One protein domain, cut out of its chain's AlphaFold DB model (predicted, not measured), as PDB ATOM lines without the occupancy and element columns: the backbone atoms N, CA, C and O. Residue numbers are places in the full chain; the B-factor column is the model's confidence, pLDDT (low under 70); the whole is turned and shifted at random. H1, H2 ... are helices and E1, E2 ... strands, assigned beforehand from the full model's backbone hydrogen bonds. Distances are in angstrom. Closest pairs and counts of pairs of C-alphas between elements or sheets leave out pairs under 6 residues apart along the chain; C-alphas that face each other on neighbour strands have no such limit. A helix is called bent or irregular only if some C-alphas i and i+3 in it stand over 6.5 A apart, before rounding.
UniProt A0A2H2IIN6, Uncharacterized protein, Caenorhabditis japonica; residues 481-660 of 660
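Overview. This is residues 481 to 660 of the 660 residues of an uncharacterized protein of Caenorhabditis japonica (UniProt A0A2H2IIN6). A curled, strongly twisted sheet of four strands, like part of a barrel, has the helix H3 packed on its two edge strands, E4 and E6. Away from it lies a small second sheet, the hairpin E1 and E2, to which the long unnamed stretch of residues 547 to 607 is tied by residues 569 to 570, while H1 and H2 form a loose arm in which residues 491 to 498 stick out. The printed part has 180 residues, with four named helices and six named strands in the order H1 H2 E1 E2 H3 H4 E3 E4 E5 E6; the class is mixed, with under half of the residues in named elements. The larger sheet runs E4 E3 E5 E6, antiparallel throughout. The whole is compact, with a radius of gyration of the C-alphas of 17.3 A and spans of 53 by 41 by 36 A.

Along the chain. In the larger sheet, E3 is residues 608 to 616, 26.1 A long, E4 residues 622 to 624, E5 residues 635 to 643, 26.5 A, and E6 residues 651 to 659, 26.0 A, ending with C-alpha 659 at (-22.598, -35.434, -16.903). E1 is residues 505 to 511, 14.3 A, and E2 residues 517 to 521, 13.2 A. H3 is residues 532 to 541, 11.4 A, and H4 residues 543 to 546. H1 is residues 481 to 491, 15.6 A, from C-alpha 481 at (-27.606, -47.837, 13.170), and H2 is residues 497 to 501. H2, H3 and H4 are only just irregular: C-alphas 497 and 500 are 6.6 A apart, 538 and 541 6.8 A, and 543 and 546 6.8 A.

Arrangement. E5 and E6 form an antiparallel hairpin, with N 638 and O 656 2.8 A apart, within hydrogen-bond range. E3 is antiparallel to E5 with N 610 and O 639 at 2.8 A, and its pairing is staggered: residues 608 to 614 pair with E5, 614 to 616 with E4. In the hairpin E3 and E4, N 623 and O 615 are 2.8 A apart. H3 is on this sheet, two layers with the helix on one face, at a height over the sheet of 7.5 A, but only just over none of its strands: two of its C-alphas fall on E3 and two on E6. Its closest C-alphas to E4 are those of Asn 541 and Tyr 622, 6.3 A, and to E6 those of Leu 539 and Lys 656, 7.2 A. H3 and H4 touch only at the corner, and only just, with 3 pairs of C-alphas within 8 A; the closest are those of Tyr 538 and Leu 545, 6.7 A. H2 and H3 are close but not clearly touching, with the C-alphas of Asp 500 and Leu 534 6.8 A apart. In the antiparallel hairpin E1 and E2, N 506 and O 520 are 2.8 A apart; both strands are apart from the larger sheet's strands. O i to N i+4 pairs are within hydrogen-bond range in 6 of 7 cases in H1, 5 of 6 in H3 and 0 of 1 in H2, where 1 of 2 O i to N i+3 pairs is; H4 is too short for an i+4 pair.

Size, cuts and confidence. The two C-alphas farthest apart, those of Glu 498 and Asn 600, are 55.4 A from each other. The printed part has no cut and ends at residue 660, the chain's last. The link from H4 to E3, 61 residues, is long. Mean pLDDT of the printed part is 74.8; 57 residues are under 70, among them 481 to 502, 593 to 608 and 626 to 634.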
ATOM      1  N   TYR A 481     -28.955 -48.255  12.763       67.31
ATOM      2  CA  TYR A 481     -27.606 -47.837  13.170       67.31
ATOM      3  C   TYR A 481     -27.113 -46.574  12.438       67.31
ATOM      4  O   TYR A 481     -26.780 -45.587  13.092       67.31
ATOM      5  N   LEU A 482     -27.143 -46.544  11.091       68.12
ATOM      6  CA  LEU A 482     -26.826 -45.303  10.362       68.12
ATOM      7  C   LEU A 482     -27.815 -44.182  10.686       68.12
ATOM      8  O   LEU A 482     -27.432 -43.018  10.656       68.12
ATOM      9  N   ARG A 483     -29.083 -44.508  10.967       65.69
ATOM     10  CA  ARG A 483     -30.096 -43.491  11.241       65.69
ATOM     11  C   ARG A 483     -29.881 -42.810  12.584       65.69
ATOM     12  O   ARG A 483     -29.867 -41.588  12.603       65.69
ATOM     13  N   SER A 484     -29.708 -43.563  13.667       65.81
ATOM     14  CA  SER A 484     -29.479 -42.988  14.994       65.81
ATOM     15  C   SER A 484     -28.168 -42.204  15.018       65.81
ATOM     16  O   SER A 484     -28.163 -41.063  15.459       65.81
ATOM     17  N   ALA A 485     -27.094 -42.718  14.406       65.25
ATOM     18  CA  ALA A 485     -25.845 -41.965  14.278       65.25
ATOM     19  C   ALA A 485     -25.998 -40.667  13.455       65.25
ATOM     20  O   ALA A 485     -25.424 -39.644  13.815       65.25
ATOM     21  N   MET A 486     -26.803 -40.676  12.384       64.25
ATOM     22  CA  MET A 486     -27.128 -39.466  11.612       64.25
ATOM     23  C   MET A 486     -28.103 -38.512  12.320       64.25
ATOM     24  O   MET A 486     -28.144 -37.346  11.950       64.25
ATOM     25  N   ILE A 487     -28.901 -38.976  13.285       62.75
ATOM     26  CA  ILE A 487     -29.763 -38.115  14.113       62.75
ATOM     27  C   ILE A 487     -28.924 -37.458  15.213       62.75
ATOM     28  O   ILE A 487     -28.995 -36.244  15.370       62.75
ATOM     29  N   ASN A 488     -28.079 -38.226  15.906       61.84
ATOM     30  CA  ASN A 488     -27.183 -37.709  16.942       61.84
ATOM     31  C   ASN A 488     -26.238 -36.642  16.354       61.84
ATOM     32  O   ASN A 488     -26.246 -35.508  16.814       61.84
ATOM     33  N   ALA A 489     -25.586 -36.932  15.220       59.09
ATOM     34  CA  ALA A 489     -24.748 -35.971  14.490       59.09
ATOM     35  C   ALA A 489     -25.517 -34.796  13.824       59.09
ATOM     36  O   ALA A 489     -24.926 -34.025  13.070       59.09
ATOM     37  N   GLN A 490     -26.833 -34.676  14.046       55.00
ATOM     38  CA  GLN A 490     -27.634 -33.476  13.756       55.00
ATOM     39  C   GLN A 490     -28.125 -32.762  15.028       55.00
ATOM     40  O   GLN A 490     -28.423 -31.573  14.960       55.00
ATOM     41  N   ALA A 491     -28.214 -33.460  16.165       50.75
ATOM     42  CA  ALA A 491     -28.434 -32.863  17.483       50.75
ATOM     43  C   ALA A 491     -27.175 -32.141  17.992       50.75
ATOM     44  O   ALA A 491     -27.288 -31.077  18.599       50.75
ATOM     45  N   ASP A 492     -25.989 -32.659  17.656       46.50
ATOM     46  CA  ASP A 492     -24.686 -32.015  17.861       46.50
ATOM     47  C   ASP A 492     -24.485 -30.844  16.868       46.50
ATOM     48  O   ASP A 492     -23.561 -30.817  16.057       46.50
ATOM     49  N   ALA A 493     -25.389 -29.860  16.896       43.41
ATOM     50  CA  ALA A 493     -25.430 -28.729  15.961       43.41
ATOM     51  C   ALA A 493     -24.262 -27.729  16.117       43.41
ATOM     52  O   ALA A 493     -24.152 -26.793  15.325       43.41
ATOM     53  N   ASP A 494     -23.374 -27.947  17.093       39.00
ATOM     54  CA  ASP A 494     -22.116 -27.209  17.287       39.00
ATOM     55  C   ASP A 494     -20.953 -27.777  16.438       39.00
ATOM     56  O   ASP A 494     -19.796 -27.379  16.578       39.00
ATOM     57  N   MET A 495     -21.260 -28.689  15.502       43.34
ATOM     58  CA  MET A 495     -20.385 -29.113  14.398       43.34
ATOM     59  C   MET A 495     -20.181 -27.961  13.397       43.34
ATOM     60  O   MET A 495     -20.667 -27.965  12.261       43.34
ATOM     61  N   SER A 496     -19.472 -26.939  13.872       37.88
ATOM     62  CA  SER A 496     -19.053 -25.746  13.146       37.88
ATOM     63  C   SER A 496     -18.019 -26.070  12.051       37.88
ATOM     64  O   SER A 496     -17.654 -27.224  11.815       37.88
ATOM     65  N   MET A 497     -17.553 -25.049  11.322       41.97
ATOM     66  CA  MET A 497     -16.763 -25.217  10.087       41.97
ATOM     67  C   MET A 497     -15.417 -25.954  10.236       41.97
ATOM     68  O   MET A 497     -14.810 -26.285   9.218       41.97
ATOM     69  N   GLU A 498     -14.940 -26.205  11.454       43.91
ATOM     70  CA  GLU A 498     -13.617 -26.790  11.714       43.91
ATOM     71  C   GLU A 498     -13.542 -28.301  11.405       43.91
ATOM     72  O   GLU A 498     -12.470 -28.819  11.087       43.91
ATOM     73  N   ASP A 499     -14.673 -29.017  11.415       50.56
ATOM     74  CA  ASP A 499     -14.681 -30.487  11.333       50.56
ATOM     75  C   ASP A 499     -14.381 -31.072   9.933       50.56
ATOM     76  O   ASP A 499     -13.990 -32.239   9.819       50.56
ATOM     77  N   ASP A 500     -14.464 -30.262   8.864       50.81
ATOM     78  CA  ASP A 500     -14.110 -30.652   7.480       50.81
ATOM     79  C   ASP A 500     -12.636 -31.113   7.333       50.81
ATOM     80  O   ASP A 500     -12.264 -31.701   6.310       50.81
ATOM     81  N   ALA A 501     -11.792 -30.846   8.338       55.22
ATOM     82  CA  ALA A 501     -10.397 -31.275   8.400       55.22
ATOM     83  C   ALA A 501     -10.204 -32.748   8.816       55.22
ATOM     84  O   ALA A 501      -9.148 -33.320   8.540       55.22
ATOM     85  N   THR A 502     -11.183 -33.385   9.471       69.38
ATOM     86  CA  THR A 502     -10.998 -34.733  10.038       69.38
ATOM     87  C   THR A 502     -11.332 -35.854   9.046       69.38
ATOM     88  O   THR A 502     -12.380 -35.867   8.401       69.38
ATOM     89  N   ILE A 503     -10.441 -36.845   8.933       82.94
ATOM     90  CA  ILE A 503     -10.651 -38.013   8.066       82.94
ATOM     91  C   ILE A 503     -11.777 -38.886   8.667       82.94
ATOM     92  O   ILE A 503     -11.636 -39.351   9.803       82.94
ATOM     93  N   PRO A 504     -12.886 -39.148   7.940       87.56
ATOM     94  CA  PRO A 504     -14.058 -39.851   8.477       87.56
ATOM     95  C   PRO A 504     -13.875 -41.375   8.574       87.56
ATOM     96  O   PRO A 504     -14.766 -42.082   9.048       87.56
ATOM     97  N   PHE A 505     -12.738 -41.889   8.109       91.25
ATOM     98  CA  PHE A 505     -12.403 -43.308   8.063       91.25
ATOM     99  C   PHE A 505     -11.488 -43.700   9.217       91.25
ATOM    100  O   PHE A 505     -10.686 -42.886   9.660       91.25
ATOM    101  N   GLU A 506     -11.619 -44.928   9.707       90.06
ATOM    102  CA  GLU A 506     -10.631 -45.583  10.563       90.06
ATOM    103  C   GLU A 506      -9.341 -45.794   9.758       90.06
ATOM    104  O   GLU A 506      -9.387 -45.939   8.535       90.06
ATOM    105  N   ASP A 507      -8.195 -45.782  10.434       85.19
ATOM    106  CA  ASP A 507      -6.886 -45.740   9.765       85.19
ATOM    107  C   ASP A 507      -6.428 -47.146   9.289       85.19
ATOM    108  O   ASP A 507      -5.390 -47.294   8.646       85.19
ATOM    109  N   GLU A 508      -7.228 -48.182   9.576       88.12
ATOM    110  CA  GLU A 508      -7.050 -49.572   9.139       88.12
ATOM    111  C   GLU A 508      -7.726 -49.837   7.778       88.12
ATOM    112  O   GLU A 508      -8.932 -49.635   7.596       88.12
ATOM    113  N   PHE A 509      -6.957 -50.366   6.821       90.00
ATOM    114  CA  PHE A 509      -7.466 -50.834   5.531       90.00
ATOM    115  C   PHE A 509      -8.065 -52.244   5.647       90.00
ATOM    116  O   PHE A 509      -7.378 -53.201   6.004       90.00
ATOM    117  N   VAL A 510      -9.336 -52.405   5.271       91.31
ATOM    118  CA  VAL A 510     -10.066 -53.675   5.392       91.31
ATOM    119  C   VAL A 510     -10.176 -54.357   4.029       91.31
ATOM    120  O   VAL A 510     -10.800 -53.839   3.103       91.31
ATOM    121  N   ASN A 511      -9.590 -55.545   3.887       90.06
ATOM    122  CA  ASN A 511      -9.561 -56.270   2.615       90.06
ATOM    123  C   ASN A 511     -10.858 -57.052   2.330       90.06
ATOM    124  O   ASN A 511     -11.411 -57.731   3.197       90.06
ATOM    125  N   GLY A 512     -11.338 -56.983   1.086       85.88
ATOM    126  CA  GLY A 512     -12.498 -57.739   0.610       85.88
ATOM    127  C   GLY A 512     -12.191 -59.227   0.353       85.88
ATOM    128  O   GLY A 512     -11.087 -59.550  -0.093       85.88
ATOM    129  N   PRO A 513     -13.160 -60.156   0.512       83.94
ATOM    130  CA  PRO A 513     -12.936 -61.608   0.374       83.94
ATOM    131  C   PRO A 513     -12.447 -62.089  -1.003       83.94
ATOM    132  O   PRO A 513     -12.019 -63.230  -1.144       83.94
ATOM    133  N   ARG A 514     -12.554 -61.250  -2.040       81.56
ATOM    134  CA  ARG A 514     -12.026 -61.516  -3.392       81.56
ATOM    135  C   ARG A 514     -11.139 -60.365  -3.883       81.56
ATOM    136  O   ARG A 514     -11.119 -60.052  -5.071       81.56
ATOM    137  N   GLY A 515     -10.419 -59.753  -2.942       82.12
ATOM    138  CA  GLY A 515      -9.578 -58.581  -3.147       82.12
ATOM    139  C   GLY A 515     -10.356 -57.264  -3.172       82.12
ATOM    140  O   GLY A 515     -11.590 -57.234  -3.193       82.12
ATOM    141  N   GLY A 516      -9.591 -56.175  -3.199       87.50
ATOM    142  CA  GLY A 516     -10.089 -54.807  -3.138       87.50
ATOM    143  C   GLY A 516     -10.135 -54.264  -1.710       87.50
ATOM    144  O   GLY A 516     -10.546 -54.958  -0.780       87.50
ATOM    145  N   THR A 517      -9.712 -53.016  -1.565       92.56
ATOM    146  CA  THR A 517      -9.493 -52.333  -0.290       92.56
ATOM    147  C   THR A 517     -10.724 -51.523   0.096       92.56
ATOM    148  O   THR A 517     -11.230 -50.735  -0.706       92.56
ATOM    149  N   PHE A 518     -11.188 -51.683   1.331       93.75
ATOM    150  CA  PHE A 518     -12.282 -50.915   1.913       93.75
ATOM    151  C   PHE A 518     -11.766 -50.067   3.075       93.75
ATOM    152  O   PHE A 518     -10.918 -50.503   3.850       93.75
ATOM    153  N   LEU A 519     -12.331 -48.875   3.229       93.44
ATOM    154  CA  LEU A 519     -12.138 -48.026   4.400       93.44
ATOM    155  C   LEU A 519     -13.349 -48.160   5.319       93.44
ATOM    156  O   LEU A 519     -14.491 -48.014   4.873       93.44
ATOM    157  N   ARG A 520     -13.123 -48.446   6.602       92.75
ATOM    158  CA  ARG A 520     -14.191 -48.484   7.608       92.75
ATOM    159  C   ARG A 520     -14.494 -47.064   8.089       92.75
ATOM    160  O   ARG A 520     -13.584 -46.270   8.274       92.75
ATOM    161  N   VAL A 521     -15.764 -46.713   8.260       90.88
ATOM    162  CA  VAL A 521     -16.181 -45.372   8.706       90.88
ATOM    163  C   VAL A 521     -16.166 -45.303  10.234       90.88
ATOM    164  O   VAL A 521     -16.815 -46.127  10.879       90.88
ATOM    165  N   LYS A 522     -15.485 -44.293  10.799       88.00
ATOM    166  CA  LYS A 522     -15.446 -44.016  12.248       88.00
ATOM    167  C   LYS A 522     -16.878 -43.872  12.789       88.00
ATOM    168  O   LYS A 522     -17.717 -43.222  12.166       88.00
ATOM    169  N   GLY A 523     -17.164 -44.435  13.967       80.50
ATOM    170  CA  GLY A 523     -18.521 -44.458  14.546       80.50
ATOM    171  C   GLY A 523     -19.167 -43.073  14.726       80.50
ATOM    172  O   GLY A 523     -20.359 -42.910  14.483       80.50
ATOM    173  N   SER A 524     -18.370 -42.051  15.044       78.19
ATOM    174  CA  SER A 524     -18.789 -40.641  15.130       78.19
ATOM    175  C   SER A 524     -18.981 -39.949  13.769       78.19
ATOM    176  O   SER A 524     -19.438 -38.814  13.710       78.19
ATOM    177  N   LYS A 525     -18.634 -40.611  12.658       81.00
ATOM    178  CA  LYS A 525     -18.583 -40.041  11.297       81.00
ATOM    179  C   LYS A 525     -19.502 -40.765  10.310       81.00
ATOM    180  O   LYS A 525     -19.445 -40.535   9.105       81.00
ATOM    181  N   LEU A 526     -20.412 -41.601  10.809       80.44
ATOM    182  CA  LEU A 526     -21.351 -42.400  10.008       80.44
ATOM    183  C   LEU A 526     -22.259 -41.572   9.072       80.44
ATOM    184  O   LEU A 526     -22.729 -42.093   8.060       80.44
ATOM    185  N   GLY A 527     -22.459 -40.279   9.362       74.44
ATOM    186  CA  GLY A 527     -23.178 -39.325   8.508       74.44
ATOM    187  C   GLY A 527     -22.347 -38.609   7.427       74.44
ATOM    188  O   GLY A 527     -22.906 -37.775   6.717       74.44
ATOM    189  N   TRP A 528     -21.046 -38.896   7.264       82.94
ATOM    190  CA  TRP A 528     -20.137 -38.105   6.408       82.94
ATOM    191  C   TRP A 528     -20.645 -37.901   4.965       82.94
ATOM    192  O   TRP A 528     -20.562 -36.800   4.430       82.94
ATOM    193  N   ALA A 529     -21.252 -38.925   4.354       81.69
ATOM    194  CA  ALA A 529     -21.771 -38.881   2.980       81.69
ATOM    195  C   ALA A 529     -23.068 -38.051   2.815       81.69
ATOM    196  O   ALA A 529     -23.602 -37.912   1.704       81.69
ATOM    197  N   GLN A 530     -23.604 -37.504   3.908       76.06
ATOM    198  CA  GLN A 530     -24.705 -36.544   3.910       76.06
ATOM    199  C   GLN A 530     -24.215 -35.090   4.008       76.06
ATOM    200  O   GLN A 530     -24.884 -34.221   3.444       76.06
ATOM    201  N   ASN A 531     -23.019 -34.825   4.555       80.25
ATOM    202  CA  ASN A 531     -22.291 -33.586   4.260       80.25
ATOM    203  C   ASN A 531     -21.882 -33.628   2.775       80.25
ATOM    204  O   ASN A 531     -20.896 -34.252   2.384       80.25
ATOM    205  N   LYS A 532     -22.673 -32.981   1.912       83.56
ATOM    206  CA  LYS A 532     -22.436 -33.019   0.462       83.56
ATOM    207  C   LYS A 532     -21.210 -32.211   0.019       83.56
ATOM    208  O   LYS A 532     -20.702 -32.495  -1.059       83.56
ATOM    209  N   LYS A 533     -20.689 -31.288   0.842       84.44
ATOM    210  CA  LYS A 533     -19.386 -30.638   0.608       84.44
ATOM    211  C   LYS A 533     -18.264 -31.669   0.767       84.44
ATOM    212  O   LYS A 533     -17.497 -31.872  -0.170       84.44
ATOM    213  N   LEU A 534     -18.249 -32.397   1.886       86.81
ATOM    214  CA  LEU A 534     -17.285 -33.470   2.153       86.81
ATOM    215  C   LEU A 534     -17.415 -34.640   1.163       86.81
ATOM    216  O   LEU A 534     -16.411 -35.165   0.697       86.81
ATOM    217  N   LEU A 535     -18.632 -35.023   0.761       89.00
ATOM    218  CA  LEU A 535     -18.813 -36.048  -0.274       89.00
ATOM    219  C   LEU A 535     -18.250 -35.599  -1.636       89.00
ATOM    220  O   LEU A 535     -17.577 -36.384  -2.299       89.00
ATOM    221  N   LEU A 536     -18.489 -34.351  -2.058       90.56
ATOM    222  CA  LEU A 536     -17.916 -33.818  -3.303       90.56
ATOM    223  C   LEU A 536     -16.389 -33.638  -3.215       90.56
ATOM    224  O   LEU A 536     -15.721 -33.783  -4.238       90.56
ATOM    225  N   ARG A 537     -15.834 -33.426  -2.008       90.12
ATOM    226  CA  ARG A 537     -14.387 -33.462  -1.722       90.12
ATOM    227  C   ARG A 537     -13.755 -34.751  -2.255       90.12
ATOM    228  O   ARG A 537     -12.947 -34.685  -3.177       90.12
ATOM    229  N   TYR A 538     -14.221 -35.906  -1.771       90.62
ATOM    230  CA  TYR A 538     -13.721 -37.230  -2.170       90.62
ATOM    231  C   TYR A 538     -14.149 -37.690  -3.577       90.62
ATOM    232  O   TYR A 538     -13.512 -38.579  -4.135       90.62
ATOM    233  N   LEU A 539     -15.238 -37.154  -4.149       89.88
ATOM    234  CA  LEU A 539     -15.742 -37.603  -5.459       89.88
ATOM    235  C   LEU A 539     -15.180 -36.838  -6.664       89.88
ATOM    236  O   LEU A 539     -15.123 -37.420  -7.748       89.88
ATOM    237  N   ILE A 540     -14.869 -35.542  -6.531       90.06
ATOM    238  CA  ILE A 540     -14.534 -34.701  -7.696       90.06
ATOM    239  C   ILE A 540     -13.675 -33.458  -7.398       90.06
ATOM    240  O   ILE A 540     -12.924 -33.046  -8.276       90.06
ATOM    241  N   ASN A 541     -13.754 -32.860  -6.203       91.06
ATOM    242  CA  ASN A 541     -13.047 -31.602  -5.906       91.06
ATOM    243  C   ASN A 541     -11.573 -31.809  -5.527       91.06
ATOM    244  O   ASN A 541     -10.734 -30.997  -5.902       91.06
ATOM    245  N   GLU A 542     -11.253 -32.882  -4.804       89.06
ATOM    246  CA  GLU A 542      -9.885 -33.240  -4.412       89.06
ATOM    247  C   GLU A 542      -9.597 -34.691  -4.841       89.06
ATOM    248  O   GLU A 542      -9.534 -35.587  -4.000       89.06
ATOM    249  N   PRO A 543      -9.446 -34.971  -6.153       80.12
ATOM    250  CA  PRO A 543      -9.218 -36.334  -6.644       80.12
ATOM    251  C   PRO A 543      -7.928 -36.955  -6.085       80.12
ATOM    252  O   PRO A 543      -7.879 -38.161  -5.856       80.12
ATOM    253  N   SER A 544      -6.923 -36.127  -5.792       85.06
ATOM    254  CA  SER A 544      -5.649 -36.532  -5.196       85.06
ATOM    255  C   SER A 544      -5.709 -36.835  -3.696       85.06
ATOM    256  O   SER A 544      -4.719 -37.300  -3.138       85.06
ATOM    257  N   LEU A 545      -6.858 -36.653  -3.031       86.19
ATOM    258  CA  LEU A 545      -7.043 -36.963  -1.604       86.19
ATOM    259  C   LEU A 545      -6.882 -38.463  -1.280       86.19
ATOM    260  O   LEU A 545      -6.730 -38.832  -0.119       86.19
ATOM    261  N   LEU A 546      -6.915 -39.323  -2.304       85.44
ATOM    262  CA  LEU A 546      -6.682 -40.767  -2.208       85.44
ATOM    263  C   LEU A 546      -5.480 -41.242  -3.047       85.44
ATOM    264  O   LEU A 546      -5.185 -42.441  -3.047       85.44
ATOM    265  N   ASP A 547      -4.780 -40.344  -3.747       82.56
ATOM    266  CA  ASP A 547      -3.590 -40.709  -4.521       82.56
ATOM    267  C   ASP A 547      -2.463 -41.159  -3.580       82.56
ATOM    268  O   ASP A 547      -2.239 -40.590  -2.514       82.56
ATOM    269  N   GLY A 548      -1.770 -42.235  -3.953       74.44
ATOM    270  CA  GLY A 548      -0.769 -42.881  -3.096       74.44
ATOM    271  C   GLY A 548      -1.340 -43.730  -1.950       74.44
ATOM    272  O   GLY A 548      -0.570 -44.426  -1.295       74.44
ATOM    273  N   THR A 549      -2.661 -43.742  -1.727       82.31
ATOM    274  CA  THR A 549      -3.309 -44.641  -0.753       82.31
ATOM    275  C   THR A 549      -3.720 -45.970  -1.392       82.31
ATOM    276  O   THR A 549      -4.079 -46.025  -2.571       82.31
ATOM    277  N   GLU A 550      -3.768 -47.050  -0.608       84.25
ATOM    278  CA  GLU A 550      -4.280 -48.345  -1.088       84.25
ATOM    279  C   GLU A 550      -5.815 -48.385  -1.231       84.25
ATOM    280  O   GLU A 550      -6.361 -49.366  -1.736       84.25
ATOM    281  N   ALA A 551      -6.533 -47.325  -0.836       85.75
ATOM    282  CA  ALA A 551      -7.995 -47.249  -0.917       85.75
ATOM    283  C   ALA A 551      -8.542 -47.013  -2.339       85.75
ATOM    284  O   ALA A 551      -9.741 -47.205  -2.568       85.75
ATOM    285  N   LEU A 552      -7.703 -46.587  -3.295       89.94
ATOM    286  CA  LEU A 552      -8.132 -46.260  -4.656       89.94
ATOM    287  C   LEU A 552      -8.085 -47.495  -5.577       89.94
ATOM    288  O   LEU A 552      -7.088 -47.801  -6.236       89.94
ATOM    289  N   ASN A 553      -9.196 -48.228  -5.624       90.56
ATOM    290  CA  ASN A 553      -9.298 -49.518  -6.299       90.56
ATOM    291  C   ASN A 553      -9.320 -49.402  -7.830       90.56
ATOM    292  O   ASN A 553      -9.933 -48.508  -8.402       90.56
ATOM    293  N   ARG A 554      -8.736 -50.392  -8.518       88.44
ATOM    294  CA  ARG A 554      -8.672 -50.464  -9.997       88.44
ATOM    295  C   ARG A 554      -9.791 -51.303 -10.640       88.44
ATOM    296  O   ARG A 554      -9.691 -51.673 -11.807       88.44
ATOM    297  N   ARG A 555     -10.821 -51.677  -9.871       84.81
ATOM    298  CA  ARG A 555     -11.997 -52.472 -10.284       84.81
ATOM    299  C   ARG A 555     -13.202 -52.075  -9.424       84.81
ATOM    300  O   ARG A 555     -13.019 -51.464  -8.380       84.81
ATOM    301  N   VAL A 556     -14.415 -52.429  -9.849       84.00
ATOM    302  CA  VAL A 556     -15.630 -52.328  -9.013       84.00
ATOM    303  C   VAL A 556     -15.640 -53.415  -7.917       84.00
ATOM    304  O   VAL A 556     -15.064 -54.485  -8.139       84.00
ATOM    305  N   PRO A 557     -16.280 -53.189  -6.751       85.62
ATOM    306  CA  PRO A 557     -16.232 -54.135  -5.637       85.62
ATOM    307  C   PRO A 557     -17.057 -55.392  -5.936       85.62
ATOM    308  O   PRO A 557     -18.224 -55.298  -6.313       85.62
ATOM    309  N   TYR A 558     -16.473 -56.577  -5.724       83.88
ATOM    310  CA  TYR A 558     -17.177 -57.850  -5.933       83.88
ATOM    311  C   TYR A 558     -17.942 -58.333  -4.692       83.88
ATOM    312  O   TYR A 558     -19.048 -58.850  -4.814       83.88
ATOM    313  N   MET A 559     -17.366 -58.180  -3.498       85.00
ATOM    314  CA  MET A 559     -18.007 -58.461  -2.208       85.00
ATOM    315  C   MET A 559     -17.454 -57.486  -1.157       85.00
ATOM    316  O   MET A 559     -16.252 -57.216  -1.187       85.00
ATOM    317  N   PRO A 560     -18.284 -56.975  -0.230       88.19
ATOM    318  CA  PRO A 560     -17.809 -56.221   0.928       88.19
ATOM    319  C   PRO A 560     -17.078 -57.133   1.933       88.19
ATOM    320  O   PRO A 560     -17.203 -58.360   1.845       88.19
ATOM    321  N   PRO A 561     -16.366 -56.558   2.922       89.38
ATOM    322  CA  PRO A 561     -15.828 -57.302   4.057       89.38
ATOM    323  C   PRO A 561     -16.915 -58.121   4.768       89.38
ATOM    324  O   PRO A 561     -18.025 -57.638   5.004       89.38
ATOM    325  N   LEU A 562     -16.595 -59.369   5.114       87.75
ATOM    326  CA  LEU A 562     -17.499 -60.263   5.837       87.75
ATOM    327  C   LEU A 562     -17.235 -60.144   7.338       87.75
ATOM    328  O   LEU A 562     -16.269 -60.703   7.848       87.75
ATOM    329  N   ILE A 563     -18.106 -59.414   8.037       87.81
ATOM    330  CA  ILE A 563     -18.039 -59.217   9.490       87.81
ATOM    331  C   ILE A 563     -19.239 -59.853  10.203       87.81
ATOM    332  O   ILE A 563     -20.349 -59.901   9.672       87.81
ATOM    333  N   SER A 564     -19.021 -60.308  11.437       85.56
ATOM    334  CA  SER A 564     -20.077 -60.765  12.356       85.56
ATOM    335  C   SER A 564     -20.803 -59.602  13.051       85.56
ATOM    336  O   SER A 564     -21.982 -59.717  13.402       85.56
ATOM    337  N   THR A 565     -20.095 -58.484  13.230       87.19
ATOM    338  CA  THR A 565     -20.503 -57.271  13.952       87.19
ATOM    339  C   THR A 565     -21.320 -56.306  13.073       87.19
ATOM    340  O   THR A 565     -21.843 -56.675  12.017       87.19
ATOM    341  N   VAL A 566     -21.485 -55.058  13.524       85.19
ATOM    342  CA  VAL A 566     -22.039 -53.950  12.733       85.19
ATOM    343  C   VAL A 566     -20.891 -53.027  12.326       85.19
ATOM    344  O   VAL A 566     -20.043 -52.695  13.147       85.19
ATOM    345  N   GLY A 567     -20.875 -52.606  11.065       87.69
ATOM    346  CA  GLY A 567     -19.864 -51.710  10.514       87.69
ATOM    347  C   GLY A 567     -20.332 -51.105   9.196       87.69
ATOM    348  O   GLY A 567     -21.278 -51.595   8.573       87.69
ATOM    349  N   VAL A 568     -19.684 -50.019   8.781       90.31
ATOM    350  CA  VAL A 568     -19.971 -49.317   7.527       90.31
ATOM    351  C   VAL A 568     -18.660 -49.126   6.784       90.31
ATOM    352  O   VAL A 568     -17.693 -48.626   7.351       90.31
ATOM    353  N   PHE A 569     -18.640 -49.548   5.524       92.38
ATOM    354  CA  PHE A 569     -17.441 -49.605   4.698       92.38
ATOM    355  C   PHE A 569     -17.636 -48.797   3.420       92.38
ATOM    356  O   PHE A 569     -18.729 -48.770   2.849       92.38
ATOM    357  N   VAL A 570     -16.564 -48.157   2.971       92.69
ATOM    358  CA  VAL A 570     -16.506 -47.329   1.767       92.69
ATOM    359  C   VAL A 570     -15.450 -47.906   0.835       92.69
ATOM    360  O   VAL A 570     -14.418 -48.403   1.280       92.69
ATOM    361  N   TYR A 571     -15.734 -47.867  -0.462       92.44
ATOM    362  CA  TYR A 571     -14.896 -48.437  -1.507       92.44
ATOM    363  C   TYR A 571     -14.756 -47.412  -2.626       92.44
ATOM    364  O   TYR A 571     -15.735 -47.101  -3.307       92.44
ATOM    365  N   PHE A 572     -13.555 -46.865  -2.797       92.06
ATOM    366  CA  PHE A 572     -13.287 -45.872  -3.831       92.06
ATOM    367  C   PHE A 572     -12.749 -46.548  -5.090       92.06
ATOM    368  O   PHE A 572     -11.858 -47.391  -5.019       92.06
ATOM    369  N   VAL A 573     -13.298 -46.169  -6.245       89.12
ATOM    370  CA  VAL A 573     -12.894 -46.642  -7.575       89.12
ATOM    371  C   VAL A 573     -12.992 -45.472  -8.564       89.12
ATOM    372  O   VAL A 573     -14.049 -44.839  -8.634       89.12
ATOM    373  N   PRO A 574     -11.934 -45.144  -9.333       87.94
ATOM    374  CA  PRO A 574     -12.003 -44.113 -10.363       87.94
ATOM    375  C   PRO A 574     -13.041 -44.448 -11.438       87.94
ATOM    376  O   PRO A 574     -13.173 -45.601 -11.857       87.94
ATOM    377  N   ALA A 575     -13.730 -43.426 -11.952       83.19
ATOM    378  CA  ALA A 575     -14.778 -43.593 -12.964       83.19
ATOM    379  C   ALA A 575     -14.297 -44.312 -14.244       83.19
ATOM    380  O   ALA A 575     -15.080 -45.005 -14.887       83.19
ATOM    381  N   SER A 576     -13.006 -44.220 -14.580       83.81
ATOM    382  CA  SER A 576     -12.373 -44.937 -15.698       83.81
ATOM    383  C   SER A 576     -12.392 -46.467 -15.557       83.81
ATOM    384  O   SER A 576     -12.408 -47.165 -16.569       83.81
ATOM    385  N   PHE A 577     -12.443 -47.004 -14.333       81.88
ATOM    386  CA  PHE A 577     -12.571 -48.445 -14.067       81.88
ATOM    387  C   PHE A 577     -14.033 -48.892 -13.862       81.88
ATOM    388  O   PHE A 577     -14.301 -50.076 -13.649       81.88
ATOM    389  N   ALA A 578     -14.993 -47.966 -13.954       75.25
ATOM    390  CA  ALA A 578     -16.425 -48.209 -13.806       75.25
ATOM    391  C   ALA A 578     -17.123 -48.147 -15.181       75.25
ATOM    392  O   ALA A 578     -17.736 -47.148 -15.550       75.25
ATOM    393  N   SER A 579     -17.046 -49.233 -15.955       56.03
ATOM    394  CA  SER A 579     -17.302 -49.206 -17.407       56.03
ATOM    395  C   SER A 579     -18.764 -49.108 -17.875       56.03
ATOM    396  O   SER A 579     -18.986 -48.668 -18.998       56.03
ATOM    397  N   ASN A 580     -19.773 -49.496 -17.080       57.28
ATOM    398  CA  ASN A 580     -21.182 -49.448 -17.516       57.28
ATOM    399  C   ASN A 580     -22.183 -49.086 -16.408       57.28
ATOM    400  O   ASN A 580     -22.271 -49.772 -15.389       57.28
ATOM    401  N   GLN A 581     -23.008 -48.058 -16.651       54.25
ATOM    402  CA  GLN A 581     -23.830 -47.388 -15.625       54.25
ATOM    403  C   GLN A 581     -24.858 -48.273 -14.907       54.25
ATOM    404  O   GLN A 581     -25.220 -47.949 -13.773       54.25
ATOM    405  N   ILE A 582     -25.312 -49.346 -15.560       49.78
ATOM    406  CA  ILE A 582     -26.285 -50.328 -15.049       49.78
ATOM    407  C   ILE A 582     -25.583 -51.411 -14.207       49.78
ATOM    408  O   ILE A 582     -26.161 -51.942 -13.260       49.78
ATOM    409  N   HIS A 583     -24.316 -51.716 -14.506       50.47
ATOM    410  CA  HIS A 583     -23.614 -52.877 -13.958       50.47
ATOM    411  C   HIS A 583     -22.770 -52.592 -12.706       50.47
ATOM    412  O   HIS A 583     -22.420 -53.548 -12.027       50.47
ATOM    413  N   HIS A 584     -22.495 -51.338 -12.313       55.34
ATOM    414  CA  HIS A 584     -21.781 -51.071 -11.041       55.34
ATOM    415  C   HIS A 584     -22.551 -51.583  -9.804       55.34
ATOM    416  O   HIS A 584     -21.963 -51.944  -8.783       55.34
ATOM    417  N   CYS A 585     -23.884 -51.631  -9.900       53.75
ATOM    418  CA  CYS A 585     -24.744 -52.203  -8.868       53.75
ATOM    419  C   CYS A 585     -24.575 -53.731  -8.770       53.75
ATOM    420  O   CYS A 585     -24.764 -54.289  -7.690       53.75
ATOM    421  N   GLY A 586     -24.208 -54.390  -9.876       60.34
ATOM    422  CA  GLY A 586     -24.046 -55.834  -9.996       60.34
ATOM    423  C   GLY A 586     -22.721 -56.318  -9.420       60.34
ATOM    424  O   GLY A 586     -21.683 -56.256 -10.072       60.34
ATOM    425  N   ASP A 587     -22.785 -56.841  -8.203       72.94
ATOM    426  CA  ASP A 587     -21.680 -57.514  -7.521       72.94
ATOM    427  C   ASP A 587     -22.031 -58.985  -7.219       72.94
ATOM    428  O   ASP A 587     -23.121 -59.464  -7.560       72.94
ATOM    429  N   GLY A 588     -21.115 -59.717  -6.581       74.69
ATOM    430  CA  GLY A 588     -21.250 -61.146  -6.281       74.69
ATOM    431  C   GLY A 588     -22.400 -61.518  -5.342       74.69
ATOM    432  O   GLY A 588     -22.686 -62.700  -5.181       74.69
ATOM    433  N   LEU A 589     -23.082 -60.541  -4.733       78.12
ATOM    434  CA  LEU A 589     -24.217 -60.779  -3.840       78.12
ATOM    435  C   LEU A 589     -25.578 -60.618  -4.531       78.12
ATOM    436  O   LEU A 589     -26.604 -60.909  -3.912       78.12
ATOM    437  N   SER A 590     -25.599 -60.224  -5.807       71.12
ATOM    438  CA  SER A 590     -26.807 -60.028  -6.622       71.12
ATOM    439  C   SER A 590     -27.776 -61.233  -6.596       71.12
ATOM    440  O   SER A 590     -27.326 -62.383  -6.577       71.12
ATOM    441  N   PRO A 591     -29.111 -61.021  -6.621       67.06
ATOM    442  CA  PRO A 591     -29.791 -59.758  -6.906       67.06
ATOM    443  C   PRO A 591     -30.022 -58.865  -5.674       67.06
ATOM    444  O   PRO A 591     -30.376 -59.312  -4.580       67.06
ATOM    445  N   TRP A 592     -29.893 -57.558  -5.904       70.25
ATOM    446  CA  TRP A 592     -30.227 -56.493  -4.962       70.25
ATOM    447  C   TRP A 592     -31.631 -55.948  -5.267       70.25
ATOM    448  O   TRP A 592     -31.940 -55.675  -6.425       70.25
ATOM    449  N   THR A 593     -32.472 -55.746  -4.244       63.62
ATOM    450  CA  THR A 593     -33.813 -55.122  -4.374       63.62
ATOM    451  C   THR A 593     -34.695 -55.696  -5.496       63.62
ATOM    452  O   THR A 593     -35.090 -54.980  -6.410       63.62
ATOM    453  N   VAL A 594     -35.046 -56.983  -5.419       55.59
ATOM    454  CA  VAL A 594     -36.109 -57.567  -6.261       55.59
ATOM    455  C   VAL A 594     -37.495 -57.072  -5.842       55.59
ATOM    456  O   VAL A 594     -37.779 -57.007  -4.642       55.59
ATOM    457  N   ASN A 595     -38.380 -56.790  -6.806       50.03
ATOM    458  CA  ASN A 595     -39.814 -56.784  -6.513       50.03
ATOM    459  C   ASN A 595     -40.294 -58.222  -6.216       50.03
ATOM    460  O   ASN A 595     -39.799 -59.175  -6.810       50.03
ATOM    461  N   ARG A 596     -41.235 -58.388  -5.280       50.44
ATOM    462  CA  ARG A 596     -41.809 -59.690  -4.884       50.44
ATOM    463  C   ARG A 596     -43.270 -59.874  -5.303       50.44
ATOM    464  O   ARG A 596     -43.836 -60.929  -5.046       50.44
ATOM    465  N   GLU A 597     -43.867 -58.852  -5.906       49.19
ATOM    466  CA  GLU A 597     -45.303 -58.787  -6.213       49.19
ATOM    467  C   GLU A 597     -45.655 -59.415  -7.577       49.19
ATOM    468  O   GLU A 597     -46.805 -59.775  -7.814       49.19
ATOM    469  N   SER A 598     -44.669 -59.614  -8.456       48.00
ATOM    470  CA  SER A 598     -44.845 -60.224  -9.776       48.00
ATOM    471  C   SER A 598     -44.834 -61.759  -9.714       48.00
ATOM    472  O   SER A 598     -43.836 -62.396 -10.038       48.00
ATOM    473  N   GLN A 599     -45.949 -62.378  -9.310       44.75
ATOM    474  CA  GLN A 599     -46.030 -63.845  -9.162       44.75
ATOM    475  C   GLN A 599     -45.734 -64.639 -10.454       44.75
ATOM    476  O   GLN A 599     -45.253 -65.763 -10.355       44.75
ATOM    477  N   ASN A 600     -45.957 -64.046 -11.635       45.81
ATOM    478  CA  ASN A 600     -45.734 -64.670 -12.949       45.81
ATOM    479  C   ASN A 600     -44.672 -63.958 -13.819       45.81
ATOM    480  O   ASN A 600     -44.558 -64.269 -15.001       45.81
ATOM    481  N   GLU A 601     -43.901 -63.003 -13.285       46.94
ATOM    482  CA  GLU A 601     -42.910 -62.248 -14.074       46.94
ATOM    483  C   GLU A 601     -41.574 -62.126 -13.326       46.94
ATOM    484  O   GLU A 601     -41.538 -61.968 -12.101       46.94
ATOM    485  N   ALA A 602     -40.463 -62.211 -14.068       42.03
ATOM    486  CA  ALA A 602     -39.116 -62.195 -13.507       42.03
ATOM    487  C   ALA A 602     -38.884 -60.921 -12.663       42.03
ATOM    488  O   ALA A 602     -39.104 -59.810 -13.146       42.03
ATOM    489  N   PRO A 603     -38.439 -61.050 -11.399       43.03
ATOM    490  CA  PRO A 603     -38.564 -59.973 -10.425       43.03
ATOM    491  C   PRO A 603     -37.647 -58.786 -10.746       43.03
ATOM    492  O   PRO A 603     -36.424 -58.852 -10.592       43.03
ATOM    493  N   SER A 604     -38.252 -57.674 -11.163       42.53
ATOM    494  CA  SER A 604     -37.532 -56.490 -11.638       42.53
ATOM    495  C   SER A 604     -36.681 -55.822 -10.532       42.53
ATOM    496  O   SER A 604     -37.164 -55.624  -9.409       42.53
ATOM    497  N   PRO A 605     -35.408 -55.451 -10.807       47.69
ATOM    498  CA  PRO A 605     -34.554 -54.765  -9.833       47.69
ATOM    499  C   PRO A 605     -35.000 -53.318  -9.570       47.69
ATOM    500  O   PRO A 605     -34.831 -52.429 -10.405       47.69
ATOM    501  N   ARG A 606     -35.523 -53.038  -8.372       55.22
ATOM    502  CA  ARG A 606     -36.060 -51.724  -7.976       55.22
ATOM    503  C   ARG A 606     -35.014 -50.841  -7.279       55.22
ATOM    504  O   ARG A 606     -35.231 -50.369  -6.162       55.22
ATOM    505  N   VAL A 607     -33.881 -50.604  -7.944       59.84
ATOM    506  CA  VAL A 607     -32.812 -49.719  -7.441       59.84
ATOM    507  C   VAL A 607     -33.297 -48.265  -7.431       59.84
ATOM    508  O   VAL A 607     -33.380 -47.609  -8.473       59.84
ATOM    509  N   ARG A 608     -33.609 -47.727  -6.244       63.31
ATOM    510  CA  ARG A 608     -33.977 -46.310  -6.104       63.31
ATOM    511  C   ARG A 608     -32.748 -45.442  -6.363       63.31
ATOM    512  O   ARG A 608     -31.735 -45.582  -5.683       63.31
ATOM    513  N   SER A 609     -32.863 -44.530  -7.324       70.38
ATOM    514  CA  SER A 609     -31.825 -43.563  -7.687       70.38
ATOM    515  C   SER A 609     -32.347 -42.150  -7.462       70.38
ATOM    516  O   SER A 609     -33.368 -41.782  -8.035       70.38
ATOM    517  N   THR A 610     -31.642 -41.349  -6.667       74.69
ATOM    518  CA  THR A 610     -31.886 -39.903  -6.564       74.69
ATOM    519  C   THR A 610     -30.837 -39.149  -7.375       74.69
ATOM    520  O   THR A 610     -29.694 -39.597  -7.486       74.69
ATOM    521  N   ARG A 611     -31.228 -38.023  -7.978       78.56
ATOM    522  CA  ARG A 611     -30.335 -37.120  -8.716       78.56
ATOM    523  C   ARG A 611     -30.456 -35.723  -8.119       78.56
ATOM    524  O   ARG A 611     -31.558 -35.315  -7.771       78.56
ATOM    525  N   ARG A 612     -29.345 -35.001  -7.998       79.81
ATOM    526  CA  ARG A 612     -29.314 -33.595  -7.564       79.81
ATOM    527  C   ARG A 612     -28.353 -32.803  -8.448       79.81
ATOM    528  O   ARG A 612     -27.301 -33.332  -8.807       79.81
ATOM    529  N   GLY A 613     -28.709 -31.568  -8.798       82.00
ATOM    530  CA  GLY A 613     -27.853 -30.685  -9.597       82.00
ATOM    531  C   GLY A 613     -26.564 -30.319  -8.859       82.00
ATOM    532  O   GLY A 613     -26.576 -30.115  -7.641       82.00
ATOM    533  N   VAL A 614     -25.456 -30.250  -9.597       86.62
ATOM    534  CA  VAL A 614     -24.146 -29.842  -9.078       86.62
ATOM    535  C   VAL A 614     -23.563 -28.802 -10.029       86.62
ATOM    536  O   VAL A 614     -23.444 -29.055 -11.225       86.62
ATOM    537  N   VAL A 615     -23.194 -27.645  -9.486       87.62
ATOM    538  CA  VAL A 615     -22.639 -26.505 -10.228       87.62
ATOM    539  C   VAL A 615     -21.188 -26.286  -9.814       87.62
ATOM    540  O   VAL A 615     -20.820 -26.571  -8.676       87.62
ATOM    541  N   GLN A 616     -20.357 -25.817 -10.739       88.62
ATOM    542  CA  GLN A 616     -18.972 -25.442 -10.466       88.62
ATOM    543  C   GLN A 616     -18.913 -23.951 -10.110       88.62
ATOM    544  O   GLN A 616     -19.574 -23.148 -10.765       88.62
ATOM    545  N   ASP A 617     -18.174 -23.586  -9.062       86.62
ATOM    546  CA  ASP A 617     -17.992 -22.190  -8.660       86.62
ATOM    547  C   ASP A 617     -16.805 -21.509  -9.364       86.62
ATOM    548  O   ASP A 617     -16.068 -22.129 -10.132       86.62
ATOM    549  N   GLU A 618     -16.614 -20.220  -9.079       85.88
ATOM    550  CA  GLU A 618     -15.537 -19.382  -9.629       85.88
ATOM    551  C   GLU A 618     -14.122 -19.912  -9.318       85.88
ATOM    552  O   GLU A 618     -13.186 -19.637 -10.064       85.88
ATOM    553  N   ASN A 619     -13.967 -20.717  -8.259       87.12
ATOM    554  CA  ASN A 619     -12.706 -21.356  -7.870       87.12
ATOM    555  C   ASN A 619     -12.539 -22.759  -8.485       87.12
ATOM    556  O   ASN A 619     -11.610 -23.486  -8.136       87.12
ATOM    557  N   GLY A 620     -13.460 -23.180  -9.357       85.38
ATOM    558  CA  GLY A 620     -13.463 -24.505  -9.964       85.38
ATOM    559  C   GLY A 620     -14.015 -25.624  -9.071       85.38
ATOM    560  O   GLY A 620     -13.979 -26.781  -9.492       85.38
ATOM    561  N   GLN A 621     -14.547 -25.331  -7.879       89.38
ATOM    562  CA  GLN A 621     -15.091 -26.345  -6.969       89.38
ATOM    563  C   GLN A 621     -16.555 -26.664  -7.277       89.38
ATOM    564  O   GLN A 621     -17.406 -25.779  -7.363       89.38
ATOM    565  N   TYR A 622     -16.884 -27.951  -7.356       89.62
ATOM    566  CA  TYR A 622     -18.259 -28.420  -7.474       89.62
ATOM    567  C   TYR A 622     -19.000 -28.307  -6.136       89.62
ATOM    568  O   TYR A 622     -18.533 -28.782  -5.096       89.62
ATOM    569  N   LYS A 623     -20.189 -27.701  -6.176       88.31
ATOM    570  CA  LYS A 623     -21.085 -27.452  -5.040       88.31
ATOM    571  C   LYS A 623     -22.518 -27.858  -5.397       88.31
ATOM    572  O   LYS A 623     -22.914 -27.875  -6.562       88.31
ATOM    573  N   MET A 624     -23.311 -28.206  -4.384       84.81
ATOM    574  CA  MET A 624     -24.729 -28.531  -4.579       84.81
ATOM    575  C   MET A 624     -25.509 -27.286  -5.014       84.81
ATOM    576  O   MET A 624     -25.373 -26.230  -4.394       84.81
ATOM    577  N   VAL A 625     -26.357 -27.424  -6.033       79.50
ATOM    578  CA  VAL A 625     -27.290 -26.363  -6.444       79.50
ATOM    579  C   VAL A 625     -28.344 -26.152  -5.346       79.50
ATOM    580  O   VAL A 625     -28.810 -27.119  -4.743       79.50
ATOM    581  N   ARG A 626     -28.692 -24.886  -5.066       61.78
ATOM    582  CA  ARG A 626     -29.679 -24.496  -4.036       61.78
ATOM    583  C   ARG A 626     -31.126 -24.429  -4.534       61.78
ATOM    584  O   ARG A 626     -32.025 -24.470  -3.707       61.78
ATOM    585  N   GLU A 627     -31.335 -24.315  -5.842       53.03
ATOM    586  CA  GLU A 627     -32.650 -24.128  -6.464       53.03
ATOM    587  C   GLU A 627     -33.082 -25.355  -7.283       53.03
ATOM    588  O   GLU A 627     -32.259 -26.124  -7.789       53.03
ATOM    589  N   SER A 628     -34.395 -25.545  -7.408       50.38
ATOM    590  CA  SER A 628     -35.041 -26.802  -7.809       50.38
ATOM    591  C   SER A 628     -35.026 -27.082  -9.328       50.38
ATOM    592  O   SER A 628     -36.032 -27.479  -9.909       50.38
ATOM    593  N   GLY A 629     -33.877 -26.893  -9.991       49.44
ATOM    594  CA  GLY A 629     -33.710 -26.993 -11.450       49.44
ATOM    595  C   GLY A 629     -32.564 -27.909 -11.898       49.44
ATOM    596  O   GLY A 629     -31.521 -27.444 -12.359       49.44
ATOM    597  N   TRP A 630     -32.730 -29.234 -11.806       50.03
ATOM    598  CA  TRP A 630     -31.681 -30.182 -12.230       50.03
ATOM    599  C   TRP A 630     -31.492 -30.263 -13.756       50.03
ATOM    600  O   TRP A 630     -30.418 -30.652 -14.208       50.03
ATOM    601  N   THR A 631     -32.499 -29.882 -14.545       52.16
ATOM    602  CA  THR A 631     -32.538 -30.004 -16.015       52.16
ATOM    603  C   THR A 631     -31.612 -29.042 -16.764       52.16
ATOM    604  O   THR A 631     -31.264 -29.317 -17.907       52.16
ATOM    605  N   LEU A 632     -31.184 -27.946 -16.130       51.41
ATOM    606  CA  LEU A 632     -30.256 -26.958 -16.703       51.41
ATOM    607  C   LEU A 632     -28.776 -27.257 -16.395       51.41
ATOM    608  O   LEU A 632     -27.888 -26.585 -16.915       51.41
ATOM    609  N   ASN A 633     -28.490 -28.234 -15.531       58.91
ATOM    610  CA  ASN A 633     -27.149 -28.462 -14.997       58.91
ATOM    611  C   ASN A 633     -26.408 -29.566 -15.762       58.91
ATOM    612  O   ASN A 633     -26.870 -30.702 -15.853       58.91
ATOM    613  N   THR A 634     -25.207 -29.254 -16.257       69.50
ATOM    614  CA  THR A 634     -24.378 -30.189 -17.040       69.50
ATOM    615  C   THR A 634     -23.834 -31.363 -16.224       69.50
ATOM    616  O   THR A 634     -23.422 -32.360 -16.815       69.50
ATOM    617  N   VAL A 635     -23.836 -31.275 -14.887       83.19
ATOM    618  CA  VAL A 635     -23.406 -32.328 -13.953       83.19
ATOM    619  C   VAL A 635     -24.464 -32.544 -12.867       83.19
ATOM    620  O   VAL A 635     -25.032 -31.604 -12.312       83.19
ATOM    621  N   CYS A 636     -24.697 -33.808 -12.516       86.00
ATOM    622  CA  CYS A 636     -25.534 -34.205 -11.389       86.00
ATOM    623  C   CYS A 636     -24.820 -35.210 -10.474       86.00
ATOM    624  O   CYS A 636     -24.055 -36.064 -10.927       86.00
ATOM    625  N   LEU A 637     -25.104 -35.131  -9.174       86.94
ATOM    626  CA  LEU A 637     -24.779 -36.177  -8.210       86.94
ATOM    627  C   LEU A 637     -25.899 -37.217  -8.252       86.94
ATOM    628  O   LEU A 637     -27.058 -36.896  -7.979       86.94
ATOM    629  N   VAL A 638     -25.545 -38.458  -8.575       83.94
ATOM    630  CA  VAL A 638     -26.439 -39.616  -8.536       83.94
ATOM    631  C   VAL A 638     -26.124 -40.431  -7.285       83.94
ATOM    632  O   VAL A 638     -24.994 -40.881  -7.100       83.94
ATOM    633  N   GLU A 639     -27.129 -40.630  -6.436       84.19
ATOM    634  CA  GLU A 639     -27.070 -41.446  -5.218       84.19
ATOM    635  C   GLU A 639     -28.075 -42.592  -5.371       84.19
ATOM    636  O   GLU A 639     -29.286 -42.354  -5.434       84.19
ATOM    637  N   THR A 640     -27.581 -43.830  -5.468       78.38
ATOM    638  CA  THR A 640     -28.416 -45.035  -5.608       78.38
ATOM    639  C   THR A 640     -28.393 -45.881  -4.338       78.38
ATOM    640  O   THR A 640     -27.382 -45.945  -3.636       78.38
ATOM    641  N   MET A 641     -29.535 -46.486  -4.007       76.75
ATOM    642  CA  MET A 641     -29.790 -47.124  -2.715       76.75
ATOM    643  C   MET A 641     -30.385 -48.521  -2.895       76.75
ATOM    644  O   MET A 641     -31.496 -48.674  -3.405       76.75
ATOM    645  N   SER A 642     -29.650 -49.523  -2.408       76.25
ATOM    646  CA  SER A 642     -29.923 -50.949  -2.614       76.25
ATOM    647  C   SER A 642     -29.895 -51.730  -1.294       76.25
ATOM    648  O   SER A 642     -29.119 -51.436  -0.382       76.25
ATOM    649  N   VAL A 643     -30.734 -52.763  -1.189       77.75
ATOM    650  CA  VAL A 643     -30.819 -53.689  -0.042       77.75
ATOM    651  C   VAL A 643     -30.726 -55.118  -0.569       77.75
ATOM    652  O   VAL A 643     -31.389 -55.459  -1.552       77.75
ATOM    653  N   LEU A 644     -29.896 -55.957   0.052       79.12
ATOM    654  CA  LEU A 644     -29.705 -57.331  -0.404       79.12
ATOM    655  C   LEU A 644     -30.949 -58.167  -0.079       79.12
ATOM    656  O   LEU A 644     -31.294 -58.368   1.084       79.12
ATOM    657  N   ALA A 645     -31.614 -58.695  -1.108       71.62
ATOM    658  CA  ALA A 645     -32.902 -59.371  -0.956       71.62
ATOM    659  C   ALA A 645     -32.839 -60.641  -0.089       71.62
ATOM    660  O   ALA A 645     -33.783 -60.943   0.637       71.62
ATOM    661  N   ARG A 646     -31.709 -61.361  -0.132       76.12
ATOM    662  CA  ARG A 646     -31.444 -62.550   0.701       76.12
ATOM    663  C   ARG A 646     -30.967 -62.217   2.121       76.12
ATOM    664  O   ARG A 646     -30.955 -63.099   2.968       76.12
ATOM    665  N   CYS A 647     -30.558 -60.974   2.393       77.06
ATOM    666  CA  CYS A 647     -30.041 -60.557   3.698       77.06
ATOM    667  C   CYS A 647     -30.296 -59.052   3.935       77.06
ATOM    668  O   CYS A 647     -29.415 -58.231   3.675       77.06
ATOM    669  N   PRO A 648     -31.469 -58.663   4.477       72.69
ATOM    670  CA  PRO A 648     -31.835 -57.256   4.705       72.69
ATOM    671  C   PRO A 648     -30.942 -56.477   5.694       72.69
ATOM    672  O   PRO A 648     -31.105 -55.259   5.839       72.69
ATOM    673  N   ARG A 649     -30.009 -57.165   6.374       77.69
ATOM    674  CA  ARG A 649     -28.923 -56.551   7.155       77.69
ATOM    675  C   ARG A 649     -27.917 -55.827   6.252       77.69
ATOM    676  O   ARG A 649     -27.409 -54.787   6.653       77.69
ATOM    677  N   LEU A 650     -27.653 -56.335   5.043       82.69
ATOM    678  CA  LEU A 650     -26.668 -55.761   4.124       82.69
ATOM    679  C   LEU A 650     -27.307 -54.804   3.110       82.69
ATOM    680  O   LEU A 650     -28.355 -55.073   2.514       82.69
ATOM    681  N   ARG A 651     -26.662 -53.647   2.934       82.44
ATOM    682  CA  ARG A 651     -27.174 -52.497   2.183       82.44
ATOM    683  C   ARG A 651     -26.027 -51.818   1.451       82.44
ATOM    684  O   ARG A 651     -24.929 -51.732   1.990       82.44
ATOM    685  N   LYS A 652     -26.301 -51.325   0.247       83.75
ATOM    686  CA  LYS A 652     -25.328 -50.709  -0.657       83.75
ATOM    687  C   LYS A 652     -25.791 -49.297  -1.024       83.75
ATOM    688  O   LYS A 652     -26.987 -49.055  -1.211       83.75
ATOM    689  N   ARG A 653     -24.836 -48.366  -1.052       84.38
ATOM    690  CA  ARG A 653     -25.002 -46.960  -1.438       84.38
ATOM    691  C   ARG A 653     -23.932 -46.642  -2.468       84.38
ATOM    692  O   ARG A 653     -22.760 -46.597  -2.107       84.38
ATOM    693  N   ASP A 654     -24.339 -46.394  -3.705       85.81
ATOM    694  CA  ASP A 654     -23.411 -46.028  -4.774       85.81
ATOM    695  C   ASP A 654     -23.602 -44.542  -5.104       85.81
ATOM    696  O   ASP A 654     -24.700 -44.122  -5.486       85.81
ATOM    697  N   PHE A 655     -22.539 -43.752  -4.944       88.38
ATOM    698  CA  PHE A 655     -22.509 -42.318  -5.242       88.38
ATOM    699  C   PHE A 655     -21.629 -42.065  -6.467       88.38
ATOM    700  O   PHE A 655     -20.508 -42.566  -6.528       88.38
ATOM    701  N   LYS A 656     -22.109 -41.282  -7.437       87.56
ATOM    702  CA  LYS A 656     -21.321 -40.898  -8.619       87.56
ATOM    703  C   LYS A 656     -21.743 -39.542  -9.175       87.56
ATOM    704  O   LYS A 656     -22.935 -39.269  -9.306       87.56
ATOM    705  N   CYS A 657     -20.775 -38.716  -9.558       87.75
ATOM    706  CA  CYS A 657     -21.028 -37.547 -10.398       87.75
ATOM    707  C   CYS A 657     -21.167 -38.005 -11.860       87.75
ATOM    708  O   CYS A 657     -20.333 -38.758 -12.360       87.75
ATOM    709  N   ARG A 658     -22.227 -37.572 -12.547       81.12
ATOM    710  CA  ARG A 658     -22.503 -37.879 -13.960       81.12
ATOM    711  C   ARG A 658     -22.750 -36.575 -14.722       81.12
ATOM    712  O   ARG A 658     -23.541 -35.753 -14.263       81.12
ATOM    713  N   ARG A 659     -22.143 -36.423 -15.908       77.31
ATOM    714  CA  ARG A 659     -22.598 -35.434 -16.903       77.31
ATOM    715  C   ARG A 659     -23.943 -35.861 -17.495       77.31
ATOM    716  O   ARG A 659     -24.121 -37.059 -17.722       77.31
ATOM    717  N   ALA A 660     -24.860 -34.905 -17.650       59.78
ATOM    718  CA  ALA A 660     -26.272 -35.133 -17.987       59.78
ATOM    719  C   ALA A 660     -26.460 -36.172 -19.106       59.78
ATOM    720  O   ALA A 660     -25.927 -35.975 -20.214       59.78
TER     721      ALA A 660